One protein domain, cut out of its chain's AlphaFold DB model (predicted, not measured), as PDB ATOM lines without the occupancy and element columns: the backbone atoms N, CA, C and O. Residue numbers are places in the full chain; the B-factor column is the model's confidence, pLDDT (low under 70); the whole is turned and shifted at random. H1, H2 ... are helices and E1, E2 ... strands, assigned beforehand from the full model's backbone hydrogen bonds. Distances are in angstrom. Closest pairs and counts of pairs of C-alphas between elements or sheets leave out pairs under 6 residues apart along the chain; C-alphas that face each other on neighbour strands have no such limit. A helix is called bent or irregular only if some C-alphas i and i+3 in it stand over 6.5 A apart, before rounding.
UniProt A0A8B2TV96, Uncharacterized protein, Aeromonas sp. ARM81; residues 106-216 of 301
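AT A GLANCE: This is residues 106 to 216 of the 301 residues of an uncharacterized protein of Aeromonas sp. ARM81 (UniProt A0A8B2TV96). Two small lobes sit at the two ends of one long, kinked helix, H4: H1, H2, E1 and H3 make a lobe at its first end, and H5 and H6 fold back against its last part to make the other. A tail with no named element, residues 204 to 216, leaves the end of H6 and turns back along the long axis. The printed part has 111 residues with six named helices and one named strand, in the order H1, H2, E1, H3, H4, H5, H6, and its class is mostly helix. It is only just loose, close to compact, with a radius of gyration of the C-alphas of 16.1 A, and its elongated outline spans 47 by 29 by 20 A.

IN THESE COORDINATES: H1, residues 107 to 120, begins at C-alpha 107 at (-40.846, -34.525, -2.286) and is 20.0 A long. H2, residues 122 to 125, leads straight into E1, residues 126 to 128. H3 holds residues 134 to 141. H4, residues 145 to 172, is 37.8 A long and begins at C-alpha 145 at (-30.113, -28.662, 2.346). H5 holds residues 177 to 184. H6, residues 188 to 203, is 22.6 A long and ends at C-alpha 203 at (-16.511, -34.779, -34.913).

HOW THE PARTS SIT: H4 is the hub and touches H1, H3, H5 and H6. It has a kink of 49 degrees near residue 152 and is only just irregular, with C-alphas 151 and 154 7.0 A apart. With its residues 147 to 155 alone it touches H1, at a steep tilt of 57 degrees, the same way; the closest C-alphas, of Val 111 and Ala 151, are 4.7 A apart. H3 and H4 form a helical hairpin, opposite ways at a steep tilt of 44 degrees, closest at the C-alphas of Met 138 and Ala 148, 5.8 A apart. H2 touches H3, with the C-alphas of Phe 125 and Glu 136 closest at 6.1 A. E1 pairs with no named strand, but its residues 126 to 128 pair antiparallel with residues 131 to 132. Toward its other end, H4 touches H6 with residues 164 to 171 alone, closest at the C-alphas of Ile 167 and Val 191, 6.9 A apart. H5 touches H6 at a steep tilt of 60 degrees, opposite ways, closest at the C-alphas of Ala 181 and Gln 188, 5.3 A apart. H5 and H6 are both apart from H1, H2, E1 and H3. In H1, H3, H5 and H6 every O i to N i+4 pair is within hydrogen-bond range; H4 has 22 of 24, and H2 is too short for such a pair.

THE WHOLE: The two C-alphas farthest apart, of Gln 142 and Asp 205, are 48.9 A apart. The printed part has no cut, and the links between its named elements are tight. The mean pLDDT of the printed part is 83.5, and residues 203 to 216, of which 203 belongs to H6, are under 70.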
ATOM      1  N   THR A 106     -44.261 -34.364   1.206       80.19
ATOM      2  CA  THR A 106     -43.580 -35.269   0.277       80.19
ATOM      3  C   THR A 106     -42.586 -34.487  -0.583       80.19
ATOM      4  O   THR A 106     -42.552 -33.250  -0.581       80.19
ATOM      5  N   THR A 107     -41.727 -35.191  -1.318       81.19
ATOM      6  CA  THR A 107     -40.846 -34.525  -2.286       81.19
ATOM      7  C   THR A 107     -41.660 -33.852  -3.396       81.19
ATOM      8  O   THR A 107     -41.340 -32.721  -3.753       81.19
ATOM      9  N   ALA A 108     -42.748 -34.478  -3.861       79.94
ATOM     10  CA  ALA A 108     -43.650 -33.913  -4.868       79.94
ATOM     11  C   ALA A 108     -44.306 -32.603  -4.396       79.94
ATOM     12  O   ALA A 108     -44.274 -31.603  -5.117       79.94
ATOM     13  N   ASP A 109     -44.788 -32.559  -3.149       84.25
ATOM     14  CA  ASP A 109     -45.364 -31.336  -2.574       84.25
ATOM     15  C   ASP A 109     -44.325 -30.206  -2.549       84.25
ATOM     16  O   ASP A 109     -44.603 -29.073  -2.939       84.25
ATOM     17  N   ARG A 110     -43.082 -30.518  -2.148       87.38
ATOM     18  CA  ARG A 110     -41.995 -29.527  -2.121       87.38
ATOM     19  C   ARG A 110     -41.651 -29.007  -3.514       87.38
ATOM     20  O   ARG A 110     -41.350 -27.825  -3.632       87.38
ATOM     21  N   VAL A 111     -41.694 -29.841  -4.554       87.94
ATOM     22  CA  VAL A 111     -41.487 -29.388  -5.942       87.94
ATOM     23  C   VAL A 111     -42.552 -28.359  -6.328       87.94
ATOM     24  O   VAL A 111     -42.202 -27.275  -6.793       87.94
ATOM     25  N   ARG A 112     -43.836 -28.648  -6.064       88.44
ATOM     26  CA  ARG A 112     -44.941 -27.710  -6.340       88.44
ATOM     27  C   ARG A 112     -44.763 -26.390  -5.589       88.44
ATOM     28  O   ARG A 112     -44.974 -25.319  -6.157       88.44
ATOM     29  N   MET A 113     -44.307 -26.455  -4.337       89.88
ATOM     30  CA  MET A 113     -43.972 -25.264  -3.553       89.88
ATOM     31  C   MET A 113     -42.838 -24.457  -4.195       89.88
ATOM     32  O   MET A 113     -42.955 -23.240  -4.296       89.88
ATOM     33  N   VAL A 114     -41.765 -25.104  -4.670       91.31
ATOM     34  CA  VAL A 114     -40.655 -24.415  -5.357       91.31
ATOM     35  C   VAL A 114     -41.139 -23.690  -6.610       91.31
ATOM     36  O   VAL A 114     -40.790 -22.525  -6.798       91.31
ATOM     37  N   ASP A 115     -41.954 -24.332  -7.450       90.81
ATOM     38  CA  ASP A 115     -42.487 -23.679  -8.651       90.81
ATOM     39  C   ASP A 115     -43.339 -22.454  -8.293       90.81
ATOM     40  O   ASP A 115     -43.195 -21.399  -8.916       90.81
ATOM     41  N   LYS A 116     -44.169 -22.550  -7.248       91.06
ATOM     42  CA  LYS A 116     -44.973 -21.417  -6.781       91.06
ATOM     43  C   LYS A 116     -44.110 -20.292  -6.201       91.06
ATOM     44  O   LYS A 116     -44.374 -19.133  -6.507       91.06
ATOM     45  N   LEU A 117     -43.047 -20.599  -5.447       93.06
ATOM     46  CA  LEU A 117     -42.092 -19.589  -4.967       93.06
ATOM     47  C   LEU A 117     -41.479 -18.803  -6.129       93.06
ATOM     48  O   LEU A 117     -41.458 -17.574  -6.100       93.06
ATOM     49  N   ILE A 118     -41.034 -19.501  -7.176       93.50
ATOM     50  CA  ILE A 118     -40.459 -18.868  -8.370       93.50
ATOM     51  C   ILE A 118     -41.501 -17.995  -9.084       93.50
ATOM     52  O   ILE A 118     -41.164 -16.908  -9.539       93.50
ATOM     53  N   GLN A 119     -42.764 -18.428  -9.161       91.62
ATOM     54  CA  GLN A 119     -43.843 -17.618  -9.742       91.62
ATOM     55  C   GLN A 119     -44.136 -16.349  -8.933       91.62
ATOM     56  O   GLN A 119     -44.472 -15.320  -9.514       91.62
ATOM     57  N   MET A 120     -44.027 -16.418  -7.604       90.62
ATOM     58  CA  MET A 120     -44.273 -15.280  -6.717       90.62
ATOM     59  C   MET A 120     -43.150 -14.244  -6.786       90.62
ATOM     60  O   MET A 120     -43.423 -13.046  -6.819       90.62
ATOM     61  N   ASP A 121     -41.894 -14.697  -6.790       92.44
ATOM     62  CA  ASP A 121     -40.725 -13.818  -6.822       92.44
ATOM     63  C   ASP A 121     -39.538 -14.486  -7.528       92.44
ATOM     64  O   ASP A 121     -38.592 -14.994  -6.916       92.44
ATOM     65  N   GLU A 122     -39.577 -14.468  -8.859       93.38
ATOM     66  CA  GLU A 122     -38.533 -15.068  -9.688       93.38
ATOM     67  C   GLU A 122     -37.148 -14.498  -9.355       93.38
ATOM     68  O   GLU A 122     -36.176 -15.243  -9.269       93.38
ATOM     69  N   LYS A 123     -37.049 -13.185  -9.107       93.44
ATOM     70  CA  LYS A 123     -35.764 -12.515  -8.853       93.44
ATOM     71  C   LYS A 123     -35.104 -13.007  -7.574       93.44
ATOM     72  O   LYS A 123     -33.883 -13.139  -7.536       93.44
ATOM     73  N   ARG A 124     -35.891 -13.261  -6.531       94.31
ATOM     74  CA  ARG A 124     -35.387 -13.795  -5.267       94.31
ATOM     75  C   ARG A 124     -35.001 -15.266  -5.390       94.31
ATOM     76  O   ARG A 124     -33.930 -15.670  -4.933       94.31
ATOM     77  N   PHE A 125     -35.871 -16.071  -5.997       95.75
ATOM     78  CA  PHE A 125     -35.725 -17.527  -6.002       95.75
ATOM     79  C   PHE A 125     -34.892 -18.071  -7.166       95.75
ATOM     80  O   PHE A 125     -34.534 -19.246  -7.147       95.75
ATOM     81  N   MET A 126     -34.498 -17.245  -8.136       95.38
ATOM     82  CA  MET A 126     -33.556 -17.607  -9.196       95.38
ATOM     83  C   MET A 126     -32.179 -16.999  -8.929       95.38
ATOM     84  O   MET A 126     -32.019 -15.791  -8.801       95.38
ATOM     85  N   LYS A 127     -31.140 -17.839  -8.888       92.56
ATOM     86  CA  LYS A 127     -29.743 -17.389  -8.762       92.56
ATOM     87  C   LYS A 127     -29.228 -16.786 -10.069       92.56
ATOM     88  O   LYS A 127     -28.392 -15.889 -10.066       92.56
ATOM     89  N   ASN A 128     -29.670 -17.352 -11.184       90.25
ATOM     90  CA  ASN A 128     -29.495 -16.845 -12.540       90.25
ATOM     91  C   ASN A 128     -30.647 -17.397 -13.403       90.25
ATOM     92  O   ASN A 128     -31.383 -18.263 -12.918       90.25
ATOM     93  N   PRO A 129     -30.796 -16.979 -14.675       90.75
ATOM     94  CA  PRO A 129     -31.920 -17.403 -15.521       90.75
ATOM     95  C   PRO A 129     -32.069 -18.923 -15.717       90.75
ATOM     96  O   PRO A 129     -33.083 -19.388 -16.227       90.75
ATOM     97  N   PHE A 130     -31.063 -19.716 -15.333       92.25
ATOM     98  CA  PHE A 130     -31.027 -21.162 -15.528       92.25
ATOM     99  C   PHE A 130     -30.720 -21.951 -14.250       92.25
ATOM    100  O   PHE A 130     -30.351 -23.128 -14.332       92.25
ATOM    101  N   LEU A 131     -30.805 -21.323 -13.075       91.62
ATOM    102  CA  LEU A 131     -30.490 -21.983 -11.814       91.62
ATOM    103  C   LEU A 131     -31.282 -21.382 -10.655       91.62
ATOM    104  O   LEU A 131     -31.160 -20.193 -10.367       91.62
ATOM    105  N   VAL A 132     -32.013 -22.235  -9.942       95.12
ATOM    106  CA  VAL A 132     -32.755 -21.869  -8.732       95.12
ATOM    107  C   VAL A 132     -31.791 -21.556  -7.582       95.12
ATOM    108  O   VAL A 132     -30.755 -22.207  -7.408       95.12
ATOM    109  N   ASN A 133     -32.133 -20.553  -6.778       96.00
ATOM    110  CA  ASN A 133     -31.428 -20.180  -5.563       96.00
ATOM    111  C   ASN A 133     -31.843 -21.089  -4.394       96.00
ATOM    112  O   ASN A 133     -32.842 -20.859  -3.717       96.00
ATOM    113  N   ILE A 134     -31.054 -22.140  -4.165       93.94
ATOM    114  CA  ILE A 134     -31.340 -23.163  -3.147       93.94
ATOM    115  C   ILE A 134     -31.374 -22.573  -1.734       93.94
ATOM    116  O   ILE A 134     -32.196 -23.001  -0.930       93.94
ATOM    117  N   ASP A 135     -30.511 -21.601  -1.432       95.00
ATOM    118  CA  ASP A 135     -30.398 -21.043  -0.081       95.00
ATOM    119  C   ASP A 135     -31.654 -20.229   0.287       95.00
ATOM    120  O   ASP A 135     -32.177 -20.362   1.393       95.00
ATOM    121  N   GLU A 136     -32.215 -19.481  -0.669       95.50
ATOM    122  CA  GLU A 136     -33.492 -18.772  -0.490       95.50
ATOM    123  C   GLU A 136     -34.672 -19.738  -0.352       95.50
ATOM    124  O   GLU A 136     -35.524 -19.549   0.515       95.50
ATOM    125  N   VAL A 137     -34.710 -20.812  -1.150       93.56
ATOM    126  CA  VAL A 137     -35.743 -21.855  -1.025       93.56
ATOM    127  C   VAL A 137     -35.669 -22.539   0.344       93.56
ATOM    128  O   VAL A 137     -36.697 -22.739   0.993       93.56
ATOM    129  N   MET A 138     -34.461 -22.870   0.812       93.25
ATOM    130  CA  MET A 138     -34.245 -23.440   2.144       93.25
ATOM    131  C   MET A 138     -34.775 -22.519   3.239       93.25
ATOM    132  O   MET A 138     -35.498 -22.983   4.119       93.25
ATOM    133  N   ALA A 139     -34.436 -21.230   3.179       91.62
ATOM    134  CA  ALA A 139     -34.878 -20.245   4.158       91.62
ATOM    135  C   ALA A 139     -36.402 -20.042   4.121       91.62
ATOM    136  O   ALA A 139     -37.051 -19.991   5.166       91.62
ATOM    137  N   ALA A 140     -36.990 -19.968   2.925       90.31
ATOM    138  CA  ALA A 140     -38.417 -19.729   2.744       90.31
ATOM    139  C   ALA A 140     -39.281 -20.886   3.268       90.31
ATOM    140  O   ALA A 140     -40.267 -20.631   3.967       90.31
ATOM    141  N   LEU A 141     -38.889 -22.130   2.968       88.19
ATOM    142  CA  LEU A 141     -39.634 -23.352   3.300       88.19
ATOM    143  C   LEU A 141     -39.135 -24.065   4.568       88.19
ATOM    144  O   LEU A 141     -39.659 -25.121   4.915       88.19
ATOM    145  N   GLN A 142     -38.115 -23.522   5.241       88.00
ATOM    146  CA  GLN A 142     -37.478 -24.114   6.427       88.00
ATOM    147  C   GLN A 142     -36.990 -25.557   6.189       88.00
ATOM    148  O   GLN A 142     -37.104 -26.437   7.042       88.00
ATOM    149  N   LEU A 143     -36.445 -25.812   4.996       86.69
ATOM    150  CA  LEU A 143     -35.977 -27.136   4.587       86.69
ATOM    151  C   LEU A 143     -34.501 -27.345   4.913       86.69
ATOM    152  O   LEU A 143     -33.675 -26.435   4.833       86.69
ATOM    153  N   THR A 144     -34.132 -28.601   5.161       88.44
ATOM    154  CA  THR A 144     -32.718 -28.989   5.144       88.44
ATOM    155  C   THR A 144     -32.142 -28.872   3.733       88.44
ATOM    156  O   THR A 144     -32.846 -29.007   2.727       88.44
ATOM    157  N   LYS A 145     -30.816 -28.736   3.636       89.94
ATOM    158  CA  LYS A 145     -30.113 -28.662   2.346       89.94
ATOM    159  C   LYS A 145     -30.380 -29.860   1.436       89.94
ATOM    160  O   LYS A 145     -30.471 -29.698   0.221       89.94
ATOM    161  N   LYS A 146     -30.506 -31.061   2.010       88.44
ATOM    162  CA  LYS A 146     -30.822 -32.283   1.255       88.44
ATOM    163  C   LYS A 146     -32.227 -32.203   0.653       88.44
ATOM    164  O   LYS A 146     -32.383 -32.454  -0.535       88.44
ATOM    165  N   GLN A 147     -33.222 -31.820   1.451       87.38
ATOM    166  CA  GLN A 147     -34.613 -31.717   0.999       87.38
ATOM    167  C   GLN A 147     -34.793 -30.626  -0.057       87.38
ATOM    168  O   GLN A 147     -35.468 -30.859  -1.052       87.38
ATOM    169  N   ALA A 148     -34.161 -29.465   0.135       89.25
ATOM    170  CA  ALA A 148     -34.229 -28.383  -0.838       89.25
ATOM    171  C   ALA A 148     -33.605 -28.788  -2.177       89.25
ATOM    172  O   ALA A 148     -34.206 -28.535  -3.212       89.25
ATOM    173  N   ARG A 149     -32.453 -29.481  -2.173       89.69
ATOM    174  CA  ARG A 149     -31.841 -30.026  -3.399       89.69
ATOM    175  C   ARG A 149     -32.798 -30.943  -4.157       89.69
ATOM    176  O   ARG A 149     -33.078 -30.672  -5.315       89.69
ATOM    177  N   LEU A 150     -33.361 -31.942  -3.476       86.56
ATOM    178  CA  LEU A 150     -34.315 -32.871  -4.089       86.56
ATOM    179  C   LEU A 150     -35.532 -32.151  -4.687       86.56
ATOM    180  O   LEU A 150     -35.984 -32.514  -5.765       86.56
ATOM    181  N   ALA A 151     -36.030 -31.107  -4.021       88.69
ATOM    182  CA  ALA A 151     -37.162 -30.325  -4.510       88.69
ATOM    183  C   ALA A 151     -36.814 -29.439  -5.721       88.69
ATOM    184  O   ALA A 151     -37.639 -29.269  -6.615       88.69
ATOM    185  N   VAL A 152     -35.604 -28.868  -5.779       91.69
ATOM    186  CA  VAL A 152     -35.197 -28.004  -6.903       91.69
ATOM    187  C   VAL A 152     -34.643 -28.782  -8.096       91.69
ATOM    188  O   VAL A 152     -34.573 -28.232  -9.193       91.69
ATOM    189  N   ASP A 153     -34.193 -30.025  -7.906       88.94
ATOM    190  CA  ASP A 153     -33.489 -30.806  -8.926       88.94
ATOM    191  C   ASP A 153     -34.303 -31.020 -10.212       88.94
ATOM    192  O   ASP A 153     -33.729 -30.830 -11.294       88.94
ATOM    193  N   PRO A 154     -35.617 -31.318 -10.161       87.12
ATOM    194  CA  PRO A 154     -36.440 -31.399 -11.364       87.12
ATOM    195  C   PRO A 154     -36.446 -30.083 -12.149       87.12
ATOM    196  O   PRO A 154     -36.146 -30.061 -13.346       87.12
ATOM    197  N   LYS A 155     -36.673 -28.961 -11.454       88.81
ATOM    198  CA  LYS A 155     -36.702 -27.631 -12.068       88.81
ATOM    199  C   LYS A 155     -35.344 -27.223 -12.629       88.81
ATOM    200  O   LYS A 155     -35.236 -26.735 -13.750       88.81
ATOM    201  N   ASN A 156     -34.274 -27.471 -11.881       89.62
ATOM    202  CA  ASN A 156     -32.912 -27.207 -12.327       89.62
ATOM    203  C   ASN A 156     -32.528 -28.067 -13.535       89.62
ATOM    204  O   ASN A 156     -31.756 -27.612 -14.375       89.62
ATOM    205  N   SER A 157     -33.041 -29.291 -13.643       84.88
ATOM    206  CA  SER A 157     -32.816 -30.148 -14.810       84.88
ATOM    207  C   SER A 157     -33.501 -29.573 -16.051       84.88
ATOM    208  O   SER A 157     -32.851 -29.422 -17.086       84.88
ATOM    209  N   GLU A 158     -34.755 -29.129 -15.923       85.38
ATOM    210  CA  GLU A 158     -35.481 -28.402 -16.975       85.38
ATOM    211  C   GLU A 158     -34.710 -27.144 -17.428       85.38
ATOM    212  O   GLU A 158     -34.456 -26.933 -18.619       85.38
ATOM    213  N   LEU A 159     -34.271 -26.324 -16.470       87.81
ATOM    214  CA  LEU A 159     -33.533 -25.088 -16.727       87.81
ATOM    215  C   LEU A 159     -32.161 -25.337 -17.368       87.81
ATOM    216  O   LEU A 159     -31.761 -24.601 -18.272       87.81
ATOM    217  N   LYS A 160     -31.445 -26.397 -16.968       87.06
ATOM    218  CA  LYS A 160     -30.182 -26.812 -17.603       87.06
ATOM    219  C   LYS A 160     -30.390 -27.217 -19.062       87.06
ATOM    220  O   LYS A 160     -29.558 -26.860 -19.897       87.06
ATOM    221  N   SER A 161     -31.485 -27.903 -19.381       82.50
ATOM    222  CA  SER A 161     -31.839 -28.248 -20.763       82.50
ATOM    223  C   SER A 161     -32.162 -27.000 -21.586       82.50
ATOM    224  O   SER A 161     -31.636 -26.831 -22.687       82.50
ATOM    225  N   LYS A 162     -32.929 -26.052 -21.030       86.44
ATOM    226  CA  LYS A 162     -33.183 -24.746 -21.668       86.44
ATOM    227  C   LYS A 162     -31.891 -23.963 -21.908       86.44
ATOM    228  O   LYS A 162     -31.691 -23.418 -22.994       86.44
ATOM    229  N   ARG A 163     -30.983 -23.960 -20.928       90.31
ATOM    230  CA  ARG A 163     -29.652 -23.347 -21.037       90.31
ATOM    231  C   ARG A 163     -28.849 -23.953 -22.179       90.31
ATOM    232  O   ARG A 163     -28.259 -23.215 -22.960       90.31
ATOM    233  N   TRP A 164     -28.831 -25.280 -22.273       86.25
ATOM    234  CA  TRP A 164     -28.133 -25.998 -23.336       86.25
ATOM    235  C   TRP A 164     -28.610 -25.538 -24.716       86.25
ATOM    236  O   TRP A 164     -27.815 -25.056 -25.518       86.25
ATOM    237  N   VAL A 165     -29.926 -25.576 -24.949       83.25
ATOM    238  CA  VAL A 165     -30.541 -25.121 -26.205       83.25
ATOM    239  C   VAL A 165     -30.200 -23.656 -26.498       83.25
ATOM    240  O   VAL A 165     -29.863 -23.307 -27.630       83.25
ATOM    241  N   ALA A 166     -30.242 -22.792 -25.481       88.81
ATOM    242  CA  ALA A 166     -29.938 -21.372 -25.621       88.81
ATOM    243  C   ALA A 166     -28.478 -21.103 -26.030       88.81
ATOM    244  O   ALA A 166     -28.247 -20.201 -26.842       88.81
ATOM    245  N   ILE A 167     -27.520 -21.871 -25.495       86.81
ATOM    246  CA  ILE A 167     -26.096 -21.787 -25.859       86.81
ATOM    247  C   ILE A 167     -25.886 -22.301 -27.284       86.81
ATOM    248  O   ILE A 167     -25.303 -21.587 -28.099       86.81
ATOM    249  N   VAL A 168     -26.410 -23.491 -27.607       86.12
ATOM    250  CA  VAL A 168     -26.283 -24.109 -28.940       86.12
ATOM    251  C   VAL A 168     -26.789 -23.159 -30.023       86.12
ATOM    252  O   VAL A 168     -26.106 -22.932 -31.020       86.12
ATOM    253  N   LYS A 169     -27.969 -22.560 -29.816       89.12
ATOM    254  CA  LYS A 169     -28.568 -21.624 -30.775       89.12
ATOM    255  C   LYS A 169     -27.643 -20.441 -31.076       89.12
ATOM    256  O   LYS A 169     -27.453 -20.110 -32.239       89.12
ATOM    257  N   ARG A 170     -27.061 -19.824 -30.044       90.19
ATOM    258  CA  ARG A 170     -26.188 -18.646 -30.187       90.19
ATOM    259  C   ARG A 170     -24.832 -18.989 -30.783       90.19
ATOM    260  O   ARG A 170     -24.317 -18.244 -31.611       90.19
ATOM    261  N   TYR A 171     -24.280 -20.138 -30.409       88.94
ATOM    262  CA  TYR A 171     -23.042 -20.629 -30.999       88.94
ATOM    263  C   TYR A 171     -23.202 -20.869 -32.506       88.94
ATOM    264  O   TYR A 171     -22.402 -20.371 -33.293       88.94
ATOM    265  N   LYS A 172     -24.302 -21.510 -32.929       84.38
ATOM    266  CA  LYS A 172     -24.629 -21.701 -34.356       84.38
ATOM    267  C   LYS A 172     -24.883 -20.395 -35.115       84.38
ATOM    268  O   LYS A 172     -24.752 -20.365 -36.331       84.38
ATOM    269  N   GLN A 173     -25.216 -19.311 -34.414       90.75
ATOM    270  CA  GLN A 173     -25.314 -17.960 -34.978       90.75
ATOM    271  C   GLN A 173     -23.949 -17.253 -35.089       90.75
ATOM    272  O   GLN A 173     -23.898 -16.083 -35.461       90.75
ATOM    273  N   GLY A 174     -22.844 -17.932 -34.765       90.94
ATOM    274  CA  GLY A 174     -21.486 -17.395 -34.857       90.94
ATOM    275  C   GLY A 174     -21.058 -16.548 -33.656       90.94
ATOM    276  O   GLY A 174     -20.033 -15.869 -33.720       90.94
ATOM    277  N   MET A 175     -21.814 -16.557 -32.553       91.69
ATOM    278  CA  MET A 175     -21.435 -15.807 -31.354       91.69
ATOM    279  C   MET A 175     -20.250 -16.465 -30.639       91.69
ATOM    280  O   MET A 175     -20.200 -17.683 -30.465       91.69
ATOM    281  N   SER A 176     -19.311 -15.648 -30.154       91.75
ATOM    282  CA  SER A 176     -18.197 -16.142 -29.341       91.75
ATOM    283  C   SER A 176     -18.675 -16.585 -27.955       91.75
ATOM    284  O   SER A 176     -19.625 -16.026 -27.402       91.75
ATOM    285  N   GLY A 177     -17.976 -17.542 -27.335       89.06
ATOM    286  CA  GLY A 177     -18.334 -18.034 -25.997       89.06
ATOM    287  C   GLY A 177     -18.420 -16.926 -24.935       89.06
ATOM    288  O   GLY A 177     -19.296 -16.960 -24.076       89.06
ATOM    289  N   ASN A 178     -17.579 -15.891 -25.039       91.75
ATOM    290  CA  ASN A 178     -17.625 -14.732 -24.143       91.75
ATOM    291  C   ASN A 178     -18.869 -13.861 -24.372       91.75
ATOM    292  O   ASN A 178     -19.469 -13.389 -23.405       91.75
ATOM    293  N   ALA A 179     -19.274 -13.659 -25.632       91.88
ATOM    294  CA  ALA A 179     -20.498 -12.929 -25.952       91.88
ATOM    295  C   ALA A 179     -21.735 -13.679 -25.429       91.88
ATOM    296  O   ALA A 179     -22.584 -13.071 -24.783       91.88
ATOM    297  N   ILE A 180     -21.773 -15.003 -25.613       91.44
ATOM    298  CA  ILE A 180     -22.845 -15.874 -25.109       91.44
ATOM    299  C   ILE A 180     -22.926 -15.817 -23.581       91.44
ATOM    300  O   ILE A 180     -24.012 -15.655 -23.031       91.44
ATOM    301  N   ALA A 181     -21.788 -15.926 -22.887       93.00
ATOM    302  CA  ALA A 181     -21.732 -15.874 -21.427       93.00
ATOM    303  C   ALA A 181     -22.286 -14.551 -20.875       93.00
ATOM    304  O   ALA A 181     -23.072 -14.556 -19.928       93.00
ATOM    305  N   LYS A 182     -21.919 -13.425 -21.503       93.56
ATOM    306  CA  LYS A 182     -22.399 -12.093 -21.117       93.56
ATOM    307  C   LYS A 182     -23.894 -11.922 -21.386       93.56
ATOM    308  O   LYS A 182     -24.597 -11.392 -20.532       93.56
ATOM    309  N   GLU A 183     -24.374 -12.369 -22.543       91.69
ATOM    310  CA  GLU A 183     -25.784 -12.248 -22.924       91.69
ATOM    311  C   GLU A 183     -26.694 -13.101 -22.032       91.69
ATOM    312  O   GLU A 183     -27.719 -12.627 -21.553       91.69
ATOM    313  N   LEU A 184     -26.301 -14.351 -21.773       90.88
ATOM    314  CA  LEU A 184     -27.076 -15.292 -20.964       90.88
ATOM    315  C   LEU A 184     -26.837 -15.152 -19.456       90.88
ATOM    316  O   LEU A 184     -27.480 -15.856 -18.680       90.88
ATOM    317  N   GLN A 185     -25.920 -14.270 -19.043       90.62
ATOM    318  CA  GLN A 185     -25.528 -14.059 -17.646       90.62
ATOM    319  C   GLN A 185     -25.095 -15.363 -16.947       90.62
ATOM    320  O   GLN A 185     -25.476 -15.655 -15.813       90.62
ATOM    321  N   ILE A 186     -24.288 -16.169 -17.641       89.44
ATOM    322  CA  ILE A 186     -23.766 -17.452 -17.150       89.44
ATOM    323  C   ILE A 186     -22.237 -17.466 -17.149       89.44
ATOM    324  O   ILE A 186     -21.585 -16.692 -17.846       89.44
ATOM    325  N   GLY A 187     -21.652 -18.369 -16.359       89.69
ATOM    326  CA  GLY A 187     -20.201 -18.526 -16.281       89.69
ATOM    327  C   GLY A 187     -19.584 -18.945 -17.617       89.69
ATOM    328  O   GLY A 187     -20.092 -19.842 -18.293       89.69
ATOM    329  N   GLN A 188     -18.454 -18.328 -17.968       91.38
ATOM    330  CA  GLN A 188     -17.725 -18.599 -19.211       91.38
ATOM    331  C   GLN A 188     -17.322 -20.079 -19.330       91.38
ATOM    332  O   GLN A 188     -17.502 -20.670 -20.393       91.38
ATOM    333  N   SER A 189     -16.884 -20.703 -18.231       91.00
ATOM    334  CA  SER A 189     -16.532 -22.129 -18.195       91.00
ATOM    335  C   SER A 189     -17.696 -23.029 -18.611       91.00
ATOM    336  O   SER A 189     -17.515 -23.930 -19.420       91.00
ATOM    337  N   THR A 190     -18.914 -22.726 -18.148       89.19
ATOM    338  CA  THR A 190     -20.121 -23.474 -18.528       89.19
ATOM    339  C   THR A 190     -20.384 -23.386 -20.027       89.19
ATOM    340  O   THR A 190     -20.720 -24.389 -20.643       89.19
ATOM    341  N   VAL A 191     -20.219 -22.204 -20.626       89.62
ATOM    342  CA  VAL A 191     -20.371 -22.036 -22.079       89.62
ATOM    343  C   VAL A 191     -19.303 -22.826 -22.829       89.62
ATOM    344  O   VAL A 191     -19.624 -23.518 -23.791       89.62
ATOM    345  N   SER A 192     -18.052 -22.762 -22.372       88.62
ATOM    346  CA  SER A 192     -16.944 -23.513 -22.963       88.62
ATOM    347  C   SER A 192     -17.157 -25.021 -22.926       88.62
ATOM    348  O   SER A 192     -16.880 -25.673 -23.927       88.62
ATOM    349  N   ASP A 193     -17.655 -25.570 -21.820       89.50
ATOM    350  CA  ASP A 193     -17.912 -27.008 -21.711       89.50
ATOM    351  C   ASP A 193     -19.022 -27.454 -22.673       89.50
ATOM    352  O   ASP A 193     -18.855 -28.451 -23.370       89.50
ATOM    353  N   VAL A 194     -20.107 -26.674 -22.794       87.81
ATOM    354  CA  VAL A 194     -21.175 -26.950 -23.773       87.81
ATOM    355  C   VAL A 194     -20.648 -26.892 -25.208       87.81
ATOM    356  O   VAL A 194     -20.921 -27.789 -25.997       87.81
ATOM    357  N   ILE A 195     -19.879 -25.858 -25.559       88.38
ATOM    358  CA  ILE A 195     -19.320 -25.717 -26.912       88.38
ATOM    359  C   ILE A 195     -18.334 -26.846 -27.224       88.38
ATOM    360  O   ILE A 195     -18.347 -27.362 -28.338       88.38
ATOM    361  N   ARG A 196     -17.496 -27.250 -26.260       88.56
ATOM    362  CA  ARG A 196     -16.559 -28.368 -26.433       88.56
ATOM    363  C   ARG A 196     -17.304 -29.642 -26.816       88.56
ATOM    364  O   ARG A 196     -16.913 -30.293 -27.774       88.56
ATOM    365  N   GLU A 197     -18.381 -29.952 -26.110       85.38
ATOM    366  CA  GLU A 197     -19.191 -31.140 -26.376       85.38
ATOM    367  C   GLU A 197     -19.909 -31.062 -27.729       85.38
ATOM    368  O   GLU A 197     -19.901 -32.044 -28.454       85.38
ATOM    369  N   ILE A 198     -20.409 -29.890 -28.142       83.00
ATOM    370  CA  ILE A 198     -20.945 -29.702 -29.507       83.00
ATOM    371  C   ILE A 198     -19.874 -30.020 -30.561       83.00
ATOM    372  O   ILE A 198     -20.151 -30.728 -31.522       83.00
ATOM    373  N   ILE A 199     -18.653 -29.507 -30.383       81.44
ATOM    374  CA  ILE A 199     -17.540 -29.751 -31.313       81.44
ATOM    375  C   ILE A 199     -17.138 -31.233 -31.311       81.44
ATOM    376  O   ILE A 199     -16.770 -31.769 -32.353       81.44
ATOM    377  N   GLU A 200     -17.163 -31.896 -30.155       81.44
ATOM    378  CA  GLU A 200     -16.893 -33.332 -30.043       81.44
ATOM    379  C   GLU A 200     -17.987 -34.177 -30.705       81.44
ATOM    380  O   GLU A 200     -17.659 -35.157 -31.370       81.44
ATOM    381  N   ASP A 201     -19.257 -33.798 -30.569       76.25
ATOM    382  CA  ASP A 201     -20.384 -34.463 -31.227       76.25
ATOM    383  C   ASP A 201     -20.354 -34.245 -32.747       76.25
ATOM    384  O   ASP A 201     -20.579 -35.182 -33.494       76.25
ATOM    385  N   GLU A 202     -19.998 -33.053 -33.234       73.94
ATOM    386  CA  GLU A 202     -19.831 -32.792 -34.677       73.94
ATOM    387  C   GLU A 202     -18.641 -33.550 -35.293       73.94
ATOM    388  O   GLU A 202     -18.587 -33.735 -36.508       73.94
ATOM    389  N   ARG A 203     -17.671 -33.983 -34.476       69.88
ATOM    390  CA  ARG A 203     -16.511 -34.779 -34.913       69.88
ATOM    391  C   ARG A 203     -16.762 -36.284 -34.909       69.88
ATOM    392  O   ARG A 203     -15.972 -37.007 -35.511       69.88
ATOM    393  N   ASN A 204     -17.792 -36.753 -34.209       59.59
ATOM    394  CA  ASN A 204     -18.133 -38.167 -34.118       59.59
ATOM    395  C   ASN A 204     -19.405 -38.424 -34.941       59.59
ATOM    396  O   ASN A 204     -20.435 -37.822 -34.673       59.59
ATOM    397  N   ASP A 205     -19.366 -39.350 -35.903       53.28
ATOM    398  CA  ASP A 205     -20.527 -39.695 -36.751       53.28
ATOM    399  C   ASP A 205     -21.718 -40.316 -35.973       53.28
ATOM    400  O   ASP A 205     -22.787 -40.536 -36.542       53.28
ATOM    401  N   GLU A 206     -21.576 -40.569 -34.664       45.34
ATOM    402  CA  GLU A 206     -22.650 -41.022 -33.774       45.34
ATOM    403  C   GLU A 206     -22.962 -39.971 -32.687       45.34
ATOM    404  O   GLU A 206     -22.112 -39.697 -31.830       45.34
ATOM    405  N   PRO A 207     -24.183 -39.396 -32.655       48.16
ATOM    406  CA  PRO A 207     -24.557 -38.406 -31.651       48.16
ATOM    407  C   PRO A 207     -24.691 -39.044 -30.261       48.16
ATOM    408  O   PRO A 207     -25.471 -39.979 -30.057       48.16
ATOM    409  N   LYS A 208     -23.989 -38.498 -29.262       48.97
ATOM    410  CA  LYS A 208     -24.113 -38.937 -27.866       48.97
ATOM    411  C   LYS A 208     -25.438 -38.448 -27.273       48.97
ATOM    412  O   LYS A 208     -25.564 -37.319 -26.803       48.97
ATOM    413  N   ILE A 209     -26.456 -39.309 -27.259       41.31
ATOM    414  CA  ILE A 209     -27.734 -39.012 -26.594       41.31
ATOM    415  C   ILE A 209     -27.513 -38.989 -25.077       41.31
ATOM    416  O   ILE A 209     -27.170 -40.001 -24.463       41.31
ATOM    417  N   ARG A 210     -27.753 -37.838 -24.441       44.38
ATOM    418  CA  ARG A 210     -27.766 -37.745 -22.977       44.38
ATOM    419  C   ARG A 210     -28.994 -38.477 -22.413       44.38
ATOM    420  O   ARG A 210     -30.103 -38.189 -22.864       44.38
ATOM    421  N   PRO A 211     -28.869 -39.273 -21.335       33.81
ATOM    422  CA  PRO A 211     -30.004 -39.889 -20.630       33.81
ATOM    423  C   PRO A 211     -30.920 -38.893 -19.874       33.81
ATOM    424  O   PRO A 211     -31.606 -39.267 -18.932       33.81
ATOM    425  N   GLY A 212     -30.961 -37.619 -20.277       37.44
ATOM    426  CA  GLY A 212     -31.828 -36.582 -19.706       37.44
ATOM    427  C   GLY A 212     -32.457 -35.637 -20.737       37.44
ATOM    428  O   GLY A 212     -33.066 -34.647 -20.342       37.44
ATOM    429  N   SER A 213     -32.308 -35.898 -22.046       33.59
ATOM    430  CA  SER A 213     -32.899 -35.070 -23.116       33.59
ATOM    431  C   SER A 213     -34.166 -35.668 -23.738       33.59
ATOM    432  O   SER A 213     -34.482 -35.376 -24.894       33.59
ATOM    433  N   ILE A 214     -34.896 -36.510 -23.006       34.38
ATOM    434  CA  ILE A 214     -36.209 -36.952 -23.472       34.38
ATOM    435  C   ILE A 214     -37.175 -35.818 -23.135       34.38
ATOM    436  O   ILE A 214     -37.464 -35.550 -21.972       34.38
ATOM    437  N   PHE A 215     -37.622 -35.109 -24.167       37.34
ATOM    438  CA  PHE A 215     -38.776 -34.223 -24.095       37.34
ATOM    439  C   PHE A 215     -39.977 -35.090 -23.682       37.34
ATOM    440  O   PHE A 215     -40.533 -35.801 -24.516       37.34
ATOM    441  N   THR A 216     -40.344 -35.103 -22.399       32.00
ATOM    442  CA  THR A 216     -41.564 -35.771 -21.931       32.00
ATOM    443  C   THR A 216     -42.542 -34.756 -21.361       32.00
ATOM    444  O   THR A 216     -42.250 -34.001 -20.437       32.00
TER     445      THR A 216